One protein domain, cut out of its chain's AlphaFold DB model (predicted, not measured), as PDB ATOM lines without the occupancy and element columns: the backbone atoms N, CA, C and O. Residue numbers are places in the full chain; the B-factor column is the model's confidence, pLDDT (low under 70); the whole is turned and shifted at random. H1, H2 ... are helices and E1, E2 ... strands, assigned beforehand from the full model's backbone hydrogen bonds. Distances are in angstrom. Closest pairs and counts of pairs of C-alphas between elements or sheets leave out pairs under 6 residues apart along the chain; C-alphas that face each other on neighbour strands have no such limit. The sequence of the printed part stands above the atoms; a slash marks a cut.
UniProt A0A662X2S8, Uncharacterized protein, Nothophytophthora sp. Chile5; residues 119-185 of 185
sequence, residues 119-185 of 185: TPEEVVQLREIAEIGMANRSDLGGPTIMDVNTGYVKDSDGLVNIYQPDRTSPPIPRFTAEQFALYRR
ATOM      1  N   THR A 119      25.834   9.467  28.271       89.62
ATOM      2  CA  THR A 119      26.796   8.644  27.516       89.62
ATOM      3  C   THR A 119      27.308   7.459  28.352       89.62
ATOM      4  O   THR A 119      27.198   7.474  29.582       89.62
ATOM      5  N   PRO A 120      27.891   6.411  27.738       90.00
ATOM      6  CA  PRO A 120      28.501   5.305  28.481       90.00
ATOM      7  C   PRO A 120      29.588   5.753  29.473       90.00
ATOM      8  O   PRO A 120      29.715   5.173  30.548       90.00
ATOM      9  N   GLU A 121      30.342   6.798  29.136       91.81
ATOM     10  CA  GLU A 121      31.394   7.383  29.972       91.81
ATOM     11  C   GLU A 121      30.792   8.134  31.169       91.81
ATOM     12  O   GLU A 121      31.228   7.941  32.305       91.81
ATOM     13  N   GLU A 122      29.730   8.916  30.942       93.06
ATOM     14  CA  GLU A 122      28.959   9.562  32.012       93.06
ATOM     15  C   GLU A 122      28.332   8.521  32.954       93.06
ATOM     16  O   GLU A 122      28.339   8.710  34.167       93.06
ATOM     17  N   VAL A 123      27.858   7.380  32.437       92.56
ATOM     18  CA  VAL A 123      27.353   6.267  33.264       92.56
ATOM     19  C   VAL A 123      28.445   5.684  34.167       92.56
ATOM     20  O   VAL A 123      28.153   5.342  35.314       92.56
ATOM     21  N   VAL A 124      29.696   5.581  33.702       94.25
ATOM     22  CA  VAL A 124      30.818   5.133  34.549       94.25
ATOM     23  C   VAL A 124      31.080   6.139  35.674       94.25
ATOM     24  O   VAL A 124      31.170   5.731  36.830       94.25
ATOM     25  N   GLN A 125      31.113   7.440  35.372       94.12
ATOM     26  CA  GLN A 125      31.322   8.486  36.383       94.12
ATOM     27  C   GLN A 125      30.156   8.586  37.386       94.12
ATOM     28  O   GLN A 125      30.382   8.686  38.588       94.12
ATOM     29  N   LEU A 126      28.901   8.494  36.932       94.38
ATOM     30  CA  LEU A 126      27.724   8.482  37.813       94.38
ATOM     31  C   LEU A 126      27.710   7.265  38.748       94.38
ATOM     32  O   LEU A 126      27.290   7.377  39.901       94.38
ATOM     33  N   ARG A 127      28.191   6.109  38.275       94.50
ATOM     34  CA  ARG A 127      28.372   4.924  39.120       94.50
ATOM     35  C   ARG A 127      29.456   5.127  40.170       94.50
ATOM     36  O   ARG A 127      29.206   4.810  41.325       94.50
ATOM     37  N   GLU A 128      30.600   5.695  39.802       95.12
ATOM     38  CA  GLU A 128      31.673   6.027  40.748       95.12
ATOM     39  C   GLU A 128      31.182   6.998  41.840       95.12
ATOM     40  O   GLU A 128      31.411   6.760  43.024       95.12
ATOM     41  N   ILE A 129      30.419   8.035  41.472       94.69
ATOM     42  CA  ILE A 129      29.788   8.969  42.425       94.69
ATOM     43  C   ILE A 129      28.867   8.222  43.405       94.69
ATOM     44  O   ILE A 129      28.922   8.457  44.614       94.69
ATOM     45  N   ALA A 130      28.033   7.304  42.905       93.75
ATOM     46  CA  ALA A 130      27.152   6.497  43.747       93.75
ATOM     47  C   ALA A 130      27.931   5.533  44.660       93.75
ATOM     48  O   ALA A 130      27.595   5.407  45.835       93.75
ATOM     49  N   GLU A 131      28.980   4.887  44.148       94.06
ATOM     50  CA  GLU A 131      29.832   3.950  44.891       94.06
ATOM     51  C   GLU A 131      30.616   4.666  46.010       94.06
ATOM     52  O   GLU A 131      30.618   4.188  47.143       94.06
ATOM     53  N   ILE A 132      31.191   5.848  45.747       93.88
ATOM     54  CA  ILE A 132      31.880   6.678  46.755       93.88
ATOM     55  C   ILE A 132      30.901   7.185  47.820       93.88
ATOM     56  O   ILE A 132      31.169   7.091  49.019       93.88
ATOM     57  N   GLY A 133      29.778   7.768  47.397       92.69
ATOM     58  CA  GLY A 133      28.872   8.451  48.313       92.69
ATOM     59  C   GLY A 133      27.998   7.511  49.142       92.69
ATOM     60  O   GLY A 133      27.714   7.808  50.298       92.69
ATOM     61  N   MET A 134      27.634   6.342  48.603       92.12
ATOM     62  CA  MET A 134      26.883   5.310  49.329       92.12
ATOM     63  C   MET A 134      27.784   4.251  49.996       92.12
ATOM     64  O   MET A 134      27.271   3.237  50.464       92.12
ATOM     65  N   ALA A 135      29.104   4.468  50.070       90.31
ATOM     66  CA  ALA A 135      30.062   3.504  50.627       90.31
ATOM     67  C   ALA A 135      29.769   3.092  52.085       90.31
ATOM     68  O   ALA A 135      30.049   1.962  52.467       90.31
ATOM     69  N   ASN A 136      29.183   3.994  52.879       84.75
ATOM     70  CA  ASN A 136      28.857   3.778  54.296       84.75
ATOM     71  C   ASN A 136      27.382   3.395  54.532       84.75
ATOM     72  O   ASN A 136      26.874   3.616  55.629       84.75
ATOM     73  N   ARG A 137      26.666   2.912  53.509       86.75
ATOM     74  CA  ARG A 137      25.250   2.535  53.643       86.75
ATOM     75  C   ARG A 137      25.067   1.254  54.464       86.75
ATOM     76  O   ARG A 137      25.910   0.363  54.418       86.75
ATOM     77  N   SER A 138      23.906   1.127  55.094       87.12
ATOM     78  CA  SER A 138      23.467  -0.073  55.810       87.12
ATOM     79  C   SER A 138      23.455  -1.349  54.953       87.12
ATOM     80  O   SER A 138      22.864  -1.383  53.868       87.12
ATOM     81  N   ASP A 139      24.002  -2.437  55.503       85.75
ATOM     82  CA  ASP A 139      23.907  -3.797  54.946       85.75
ATOM     83  C   ASP A 139      22.515  -4.433  55.130       85.75
ATOM     84  O   ASP A 139      22.203  -5.437  54.487       85.75
ATOM     85  N   LEU A 140      21.641  -3.848  55.965       84.69
ATOM     86  CA  LEU A 140      20.267  -4.329  56.184       84.69
ATOM     87  C   LEU A 140      19.395  -4.256  54.916       84.69
ATOM     88  O   LEU A 140      18.328  -4.872  54.853       84.69
ATOM     89  N   GLY A 141      19.846  -3.507  53.905       77.94
ATOM     90  CA  GLY A 141      19.093  -3.215  52.693       77.94
ATOM     91  C   GLY A 141      17.958  -2.215  52.934       77.94
ATOM     92  O   GLY A 141      17.599  -1.891  54.065       77.94
ATOM     93  N   GLY A 142      17.399  -1.695  51.842       85.19
ATOM     94  CA  GLY A 142      16.351  -0.676  51.872       85.19
ATOM     95  C   GLY A 142      16.589   0.446  50.857       85.19
ATOM     96  O   GLY A 142      17.524   0.373  50.055       85.19
ATOM     97  N   PRO A 143      15.734   1.482  50.851       89.31
ATOM     98  CA  PRO A 143      15.908   2.646  49.994       89.31
ATOM     99  C   PRO A 143      17.053   3.535  50.503       89.31
ATOM    100  O   PRO A 143      16.878   4.305  51.445       89.31
ATOM    101  N   THR A 144      18.216   3.467  49.850       91.94
ATOM    102  CA  THR A 144      19.305   4.438  50.047       91.94
ATOM    103  C   THR A 144      19.065   5.672  49.174       91.94
ATOM    104  O   THR A 144      18.911   5.555  47.958       91.94
ATOM    105  N   ILE A 145      19.056   6.859  49.777       93.00
ATOM    106  CA  ILE A 145      18.914   8.152  49.095       93.00
ATOM    107  C   ILE A 145      20.160   8.984  49.392       93.00
ATOM    108  O   ILE A 145      20.562   9.090  50.545       93.00
ATOM    109  N   MET A 146      20.749   9.596  48.369       93.38
ATOM    110  CA  MET A 146      21.915  10.470  48.497       93.38
ATOM    111  C   MET A 146      21.668  11.791  47.773       93.38
ATOM    112  O   MET A 146      21.285  11.785  46.604       93.38
ATOM    113  N   ASP A 147      21.961  12.904  48.440       92.94
ATOM    114  CA  ASP A 147      22.113  14.216  47.813       92.94
ATOM    115  C   ASP A 147      23.597  14.598  47.765       92.94
ATOM    116  O   ASP A 147      24.235  14.854  48.788       92.94
ATOM    117  N   VAL A 148      24.144  14.654  46.549       92.56
ATOM    118  CA  VAL A 148      25.543  15.015  46.290       92.56
ATOM    119  C   VAL A 148      25.821  16.479  46.654       92.56
ATOM    120  O   VAL A 148      26.927  16.797  47.077       92.56
ATOM    121  N   ASN A 149      24.850  17.392  46.558       90.56
ATOM    122  CA  ASN A 149      25.098  18.810  46.837       90.56
ATOM    123  C   ASN A 149      25.233  19.093  48.339       90.56
ATOM    124  O   ASN A 149      26.088  19.883  48.737       90.56
ATOM    125  N   THR A 150      24.411  18.456  49.176       90.69
ATOM    126  CA  THR A 150      24.446  18.647  50.640       90.69
ATOM    127  C   THR A 150      25.287  17.608  51.383       90.69
ATOM    128  O   THR A 150      25.672  17.841  52.530       90.69
ATOM    129  N   GLY A 151      25.593  16.475  50.743       91.50
ATOM    130  CA  GLY A 151      26.327  15.357  51.337       91.50
ATOM    131  C   GLY A 151      25.476  14.477  52.250       91.50
ATOM    132  O   GLY A 151      26.025  13.623  52.946       91.50
ATOM    133  N   TYR A 152      24.157  14.674  52.285       92.94
ATOM    134  CA  TYR A 152      23.275  13.836  53.085       92.94
ATOM    135  C   TYR A 152      23.003  12.499  52.397       92.94
ATOM    136  O   TYR A 152      22.534  12.451  51.259       92.94
ATOM    137  N   VAL A 153      23.246  11.416  53.131       93.81
ATOM    138  CA  VAL A 153      22.874  10.050  52.757       93.81
ATOM    139  C   VAL A 153      21.897   9.530  53.798       93.81
ATOM    140  O   VAL A 153      22.179   9.566  54.995       93.81
ATOM    141  N   LYS A 154      20.734   9.073  53.338       92.25
ATOM    142  CA  LYS A 154      19.715   8.420  54.152       92.25
ATOM    143  C   LYS A 154      19.605   6.954  53.762       92.25
ATOM    144  O   LYS A 154      19.495   6.645  52.577       92.25
ATOM    145  N   ASP A 155      19.555   6.079  54.750       92.62
ATOM    146  CA  ASP A 155      19.319   4.650  54.585       92.62
ATOM    147  C   ASP A 155      18.456   4.097  55.738       92.62
ATOM    148  O   ASP A 155      17.637   4.820  56.314       92.62
ATOM    149  N   SER A 156      18.596   2.799  56.020       89.88
ATOM    150  CA  SER A 156      17.877   2.084  57.076       89.88
ATOM    151  C   SER A 156      18.427   2.339  58.485       89.88
ATOM    152  O   SER A 156      17.669   2.194  59.443       89.88
ATOM    153  N   ASP A 157      19.693   2.754  58.620       88.38
ATOM    154  CA  ASP A 157      20.327   3.054  59.912       88.38
ATOM    155  C   ASP A 157      20.162   4.532  60.300       88.38
ATOM    156  O   ASP A 157      20.115   4.870  61.486       88.38
ATOM    157  N   GLY A 158      19.995   5.431  59.323       89.69
ATOM    158  CA  GLY A 158      19.536   6.791  59.594       89.69
ATOM    159  C   GLY A 158      19.853   7.804  58.501       89.69
ATOM    160  O   GLY A 158      19.651   7.560  57.316       89.69
ATOM    161  N   LEU A 159      20.287   8.990  58.931       91.00
ATOM    162  CA  LEU A 159      20.715  10.097  58.078       91.00
ATOM    163  C   LEU A 159      22.130  10.512  58.496       91.00
ATOM    164  O   LEU A 159      22.325  10.983  59.616       91.00
ATOM    165  N   VAL A 160      23.094  10.372  57.591       91.50
ATOM    166  CA  VAL A 160      24.501  10.746  57.796       91.50
ATOM    167  C   VAL A 160      24.920  11.844  56.822       91.50
ATOM    168  O   VAL A 160      24.318  12.005  55.760       91.50
ATOM    169  N   ASN A 161      25.960  12.604  57.168       93.00
ATOM    170  CA  ASN A 161      26.583  13.574  56.269       93.00
ATOM    171  C   ASN A 161      27.999  13.099  55.898       93.00
ATOM    172  O   ASN A 161      28.864  12.959  56.760       93.00
ATOM    173  N   ILE A 162      28.240  12.839  54.610       92.75
ATOM    174  CA  ILE A 162      29.510  12.273  54.117       92.75
ATOM    175  C   ILE A 162      30.643  13.304  54.027       92.75
ATOM    176  O   ILE A 162      31.816  12.916  53.988       92.75
ATOM    177  N   TYR A 163      30.303  14.597  54.011       93.19
ATOM    178  CA  TYR A 163      31.256  15.705  54.066       93.19
ATOM    179  C   TYR A 163      31.634  16.055  55.501       93.19
ATOM    180  O   TYR A 163      32.779  16.412  55.745       93.19
ATOM    181  N   GLN A 164      30.708  15.942  56.454       92.56
ATOM    182  CA  GLN A 164      30.935  16.340  57.842       92.56
ATOM    183  C   GLN A 164      30.417  15.253  58.809       92.56
ATOM    184  O   GLN A 164      29.228  15.245  59.131       92.56
ATOM    185  N   PRO A 165      31.283  14.327  59.276       83.44
ATOM    186  CA  PRO A 165      30.874  13.222  60.155       83.44
ATOM    187  C   PRO A 165      30.258  13.682  61.484       83.44
ATOM    188  O   PRO A 165      29.381  13.022  62.036       83.44
ATOM    189  N   ASP A 166      30.705  14.834  61.982       86.12
ATOM    190  CA  ASP A 166      30.190  15.513  63.164       86.12
ATOM    191  C   ASP A 166      30.235  17.039  62.950       86.12
ATOM    192  O   ASP A 166      30.869  17.530  62.018       86.12
ATOM    193  N   ARG A 167      29.570  17.814  63.819       84.12
ATOM    194  CA  ARG A 167      29.451  19.282  63.675       84.12
ATOM    195  C   ARG A 167      30.747  20.067  63.918       84.12
ATOM    196  O   ARG A 167      30.780  21.259  63.628       84.12
ATOM    197  N   THR A 168      31.767  19.440  64.497       89.19
ATOM    198  CA  THR A 168      33.055  20.052  64.863       89.19
ATOM    199  C   THR A 168      34.184  19.710  63.889       89.19
ATOM    200  O   THR A 168      35.134  20.481  63.773       89.19
ATOM    201  N   SER A 169      34.066  18.605  63.153       89.06
ATOM    202  CA  SER A 169      35.006  18.198  62.108       89.06
ATOM    203  C   SER A 169      34.963  19.135  60.891       89.06
ATOM    204  O   SER A 169      33.886  19.614  60.522       89.06
ATOM    205  N   PRO A 170      36.103  19.397  60.223       90.38
ATOM    206  CA  PRO A 170      36.127  20.162  58.979       90.38
ATOM    207  C   PRO A 170      35.471  19.378  57.823       90.38
ATOM    208  O   PRO A 170      35.516  18.145  57.827       90.38
ATOM    209  N   PRO A 171      34.905  20.055  56.803       89.56
ATOM    210  CA  PRO A 171      34.368  19.387  55.621       89.56
ATOM    211  C   PRO A 171      35.430  18.589  54.850       89.56
ATOM    212  O   PRO A 171      36.499  19.103  54.522       89.56
ATOM    213  N   ILE A 172      35.103  17.342  54.515       90.88
ATOM    214  CA  ILE A 172      35.941  16.408  53.761       90.88
ATOM    215  C   ILE A 172      35.464  16.388  52.299       90.88
ATOM    216  O   ILE A 172      34.335  15.960  52.048       90.88
ATOM    217  N   PRO A 173      36.281  16.796  51.309       90.50
ATOM    218  CA  PRO A 173      35.909  16.669  49.902       90.50
ATOM    219  C   PRO A 173      35.852  15.186  49.499       90.50
ATOM    220  O   PRO A 173      36.827  14.457  49.671       90.50
ATOM    221  N   ARG A 174      34.706  14.734  48.968       92.81
ATOM    222  CA  ARG A 174      34.512  13.347  48.485       92.81
ATOM    223  C   ARG A 174      34.552  13.201  46.967       92.81
ATOM    224  O   ARG A 174      34.939  12.141  46.491       92.81
ATOM    225  N   PHE A 175      34.161  14.241  46.234       94.31
ATOM    226  CA  PHE A 175      34.010  14.209  44.778       94.31
ATOM    227  C   PHE A 175      34.869  15.274  44.100       94.31
ATOM    228  O   PHE A 175      35.181  16.314  44.688       94.31
ATOM    229  N   THR A 176      35.231  15.025  42.845       93.69
ATOM    230  CA  THR A 176      35.975  15.974  42.010       93.69
ATOM    231  C   THR A 176      35.065  17.080  41.467       93.69
ATOM    232  O   THR A 176      33.844  16.937  41.387       93.69
ATOM    233  N   ALA A 177      35.658  18.197  41.033       92.25
ATOM    234  CA  ALA A 177      34.912  19.271  40.375       92.25
ATOM    235  C   ALA A 177      34.201  18.798  39.088       92.25
ATOM    236  O   ALA A 177      33.122  19.294  38.769       92.25
ATOM    237  N   GLU A 178      34.775  17.818  38.382       92.12
ATOM    238  CA  GLU A 178      34.188  17.200  37.187       92.12
ATOM    239  C   GLU A 178      32.947  16.366  37.537       92.12
ATOM    240  O   GLU A 178      31.904  16.530  36.909       92.12
ATOM    241  N   GLN A 179      33.016  15.559  38.602       92.62
ATOM    242  CA  GLN A 179      31.878  14.787  39.114       92.62
ATOM    243  C   GLN A 179      30.713  15.701  39.549       92.62
ATOM    244  O   GLN A 179      29.558  15.444  39.203       92.62
ATOM    245  N   PHE A 180      31.000  16.823  40.224       91.62
ATOM    246  CA  PHE A 180      29.986  17.846  40.534       91.62
ATOM    247  C   PHE A 180      29.419  18.541  39.286       91.62
ATOM    248  O   PHE A 180      28.238  18.891  39.262       91.62
ATOM    249  N   ALA A 181      30.242  18.776  38.261       91.69
ATOM    250  CA  ALA A 181      29.796  19.388  37.010       91.69
ATOM    251  C   ALA A 181      28.883  18.449  36.206       91.69
ATOM    252  O   ALA A 181      27.897  18.917  35.638       91.69
ATOM    253  N   LEU A 182      29.168  17.141  36.211       91.75
ATOM    254  CA  LEU A 182      28.314  16.119  35.608       91.75
ATOM    255  C   LEU A 182      26.949  16.043  36.302       91.75
ATOM    256  O   LEU A 182      25.923  16.067  35.632       91.75
ATOM    257  N   TYR A 183      26.922  16.017  37.640       84.94
ATOM    258  CA  TYR A 183      25.674  15.921  38.412       84.94
ATOM    259  C   TYR A 183      24.738  17.139  38.257       84.94
ATOM    260  O   TYR A 183      23.544  17.042  38.527       84.94
ATOM    261  N   ARG A 184      25.259  18.296  37.825       82.31
ATOM    262  CA  ARG A 184      24.480  19.536  37.637       82.31
ATOM    263  C   ARG A 184      23.768  19.626  36.273       82.31
ATOM    264  O   ARG A 184      22.992  20.559  36.079       82.31
ATOM    265  N   ARG A 185      24.096  18.743  35.324       67.69
ATOM    266  CA  ARG A 185      23.659  18.809  33.918       67.69
ATOM    267  C   ARG A 185      22.205  18.362  33.715       67.69
ATOM    268  O   ARG A 185      21.552  19.013  32.871       67.69
TER     269      ARG A 185
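AT A GLANCE: This is residues 119 to 185 of the 185 residues of an uncharacterized protein of Nothophytophthora sp. Chile5 (UniProt A0A662X2S8). A small hairpin of two short strands, E1 and E2, sits at one end of the long helix H1, and the short helix H2 crosses H1 at about a right angle along its length. Long loops join the hairpin to the helices; on the way from E2 to H2, residues 165 to 170 stick out free. The printed part has 67 residues with two named helices and two named strands, in the order H1, E1, E2, H2; the sheet, in the order E1 - E2, is antiparallel. The class is mixed, helices and strands, with under half of the residues in named elements. The whole is only just compact, close to loose, with a radius of gyration of the C-alphas of 12.6 A, and flat, spanning 34 by 30 by 15 A.

HOW THE PARTS SIT: Look first at E1, residues 152 to 154, and E2, residues 159 to 161, a hairpin of antiparallel neighbours at 154 degrees between their directions. N 153 and O 160 are within hydrogen-bond range at 2.9 A, as are N 160 and O 153 at 2.9 A. C-alphas 154 and 159 face each other at 4.4 A. Residues 145 to 146 pair antiparallel with residues 153 to 154 of E1, outside the named strands. Now turn to H1, residues 120 to 133: its closest C-alpha to E1 is that of Gly 133, 7.6 A from that of Val 153. H1 and E2 are apart. H2, residues 177 to 183, touches H1, the closest C-alphas being those of Gln 125 and Gln 179, 6.9 A apart. Their lines are about perpendicular, at 76 degrees. E1 and H2 are apart. In H1 and H2 every O i to N i+4 pair is within hydrogen-bond range.

IN THESE COORDINATES: Find C-alpha 152 at (23.275, 13.836, 53.085), where E1 begins; it measures 6.6 A from first to last C-alpha, and E2 measures 7.1 A. Find C-alpha 120 at (28.501, 5.305, 28.481); from there H1 runs 20.1 A to C-alpha 133, its z coordinate rising. H2 measures 10.0 A and ends at C-alpha 183, (25.674, 15.921, 38.412).

THE WHOLE: The two C-alphas farthest apart are those of Thr 119 and Thr 168, at 39.5 A. The printed part has no cut and ends at Arg 185, the chain's last residue. The links from H1 to E1, 18 residues, and from E2 to H2, 15 residues, are long; the link from E1 to E2, 4 residues, is tight. The mean pLDDT of the printed part is 90.4, and residue 185 is the one printed residue under 70.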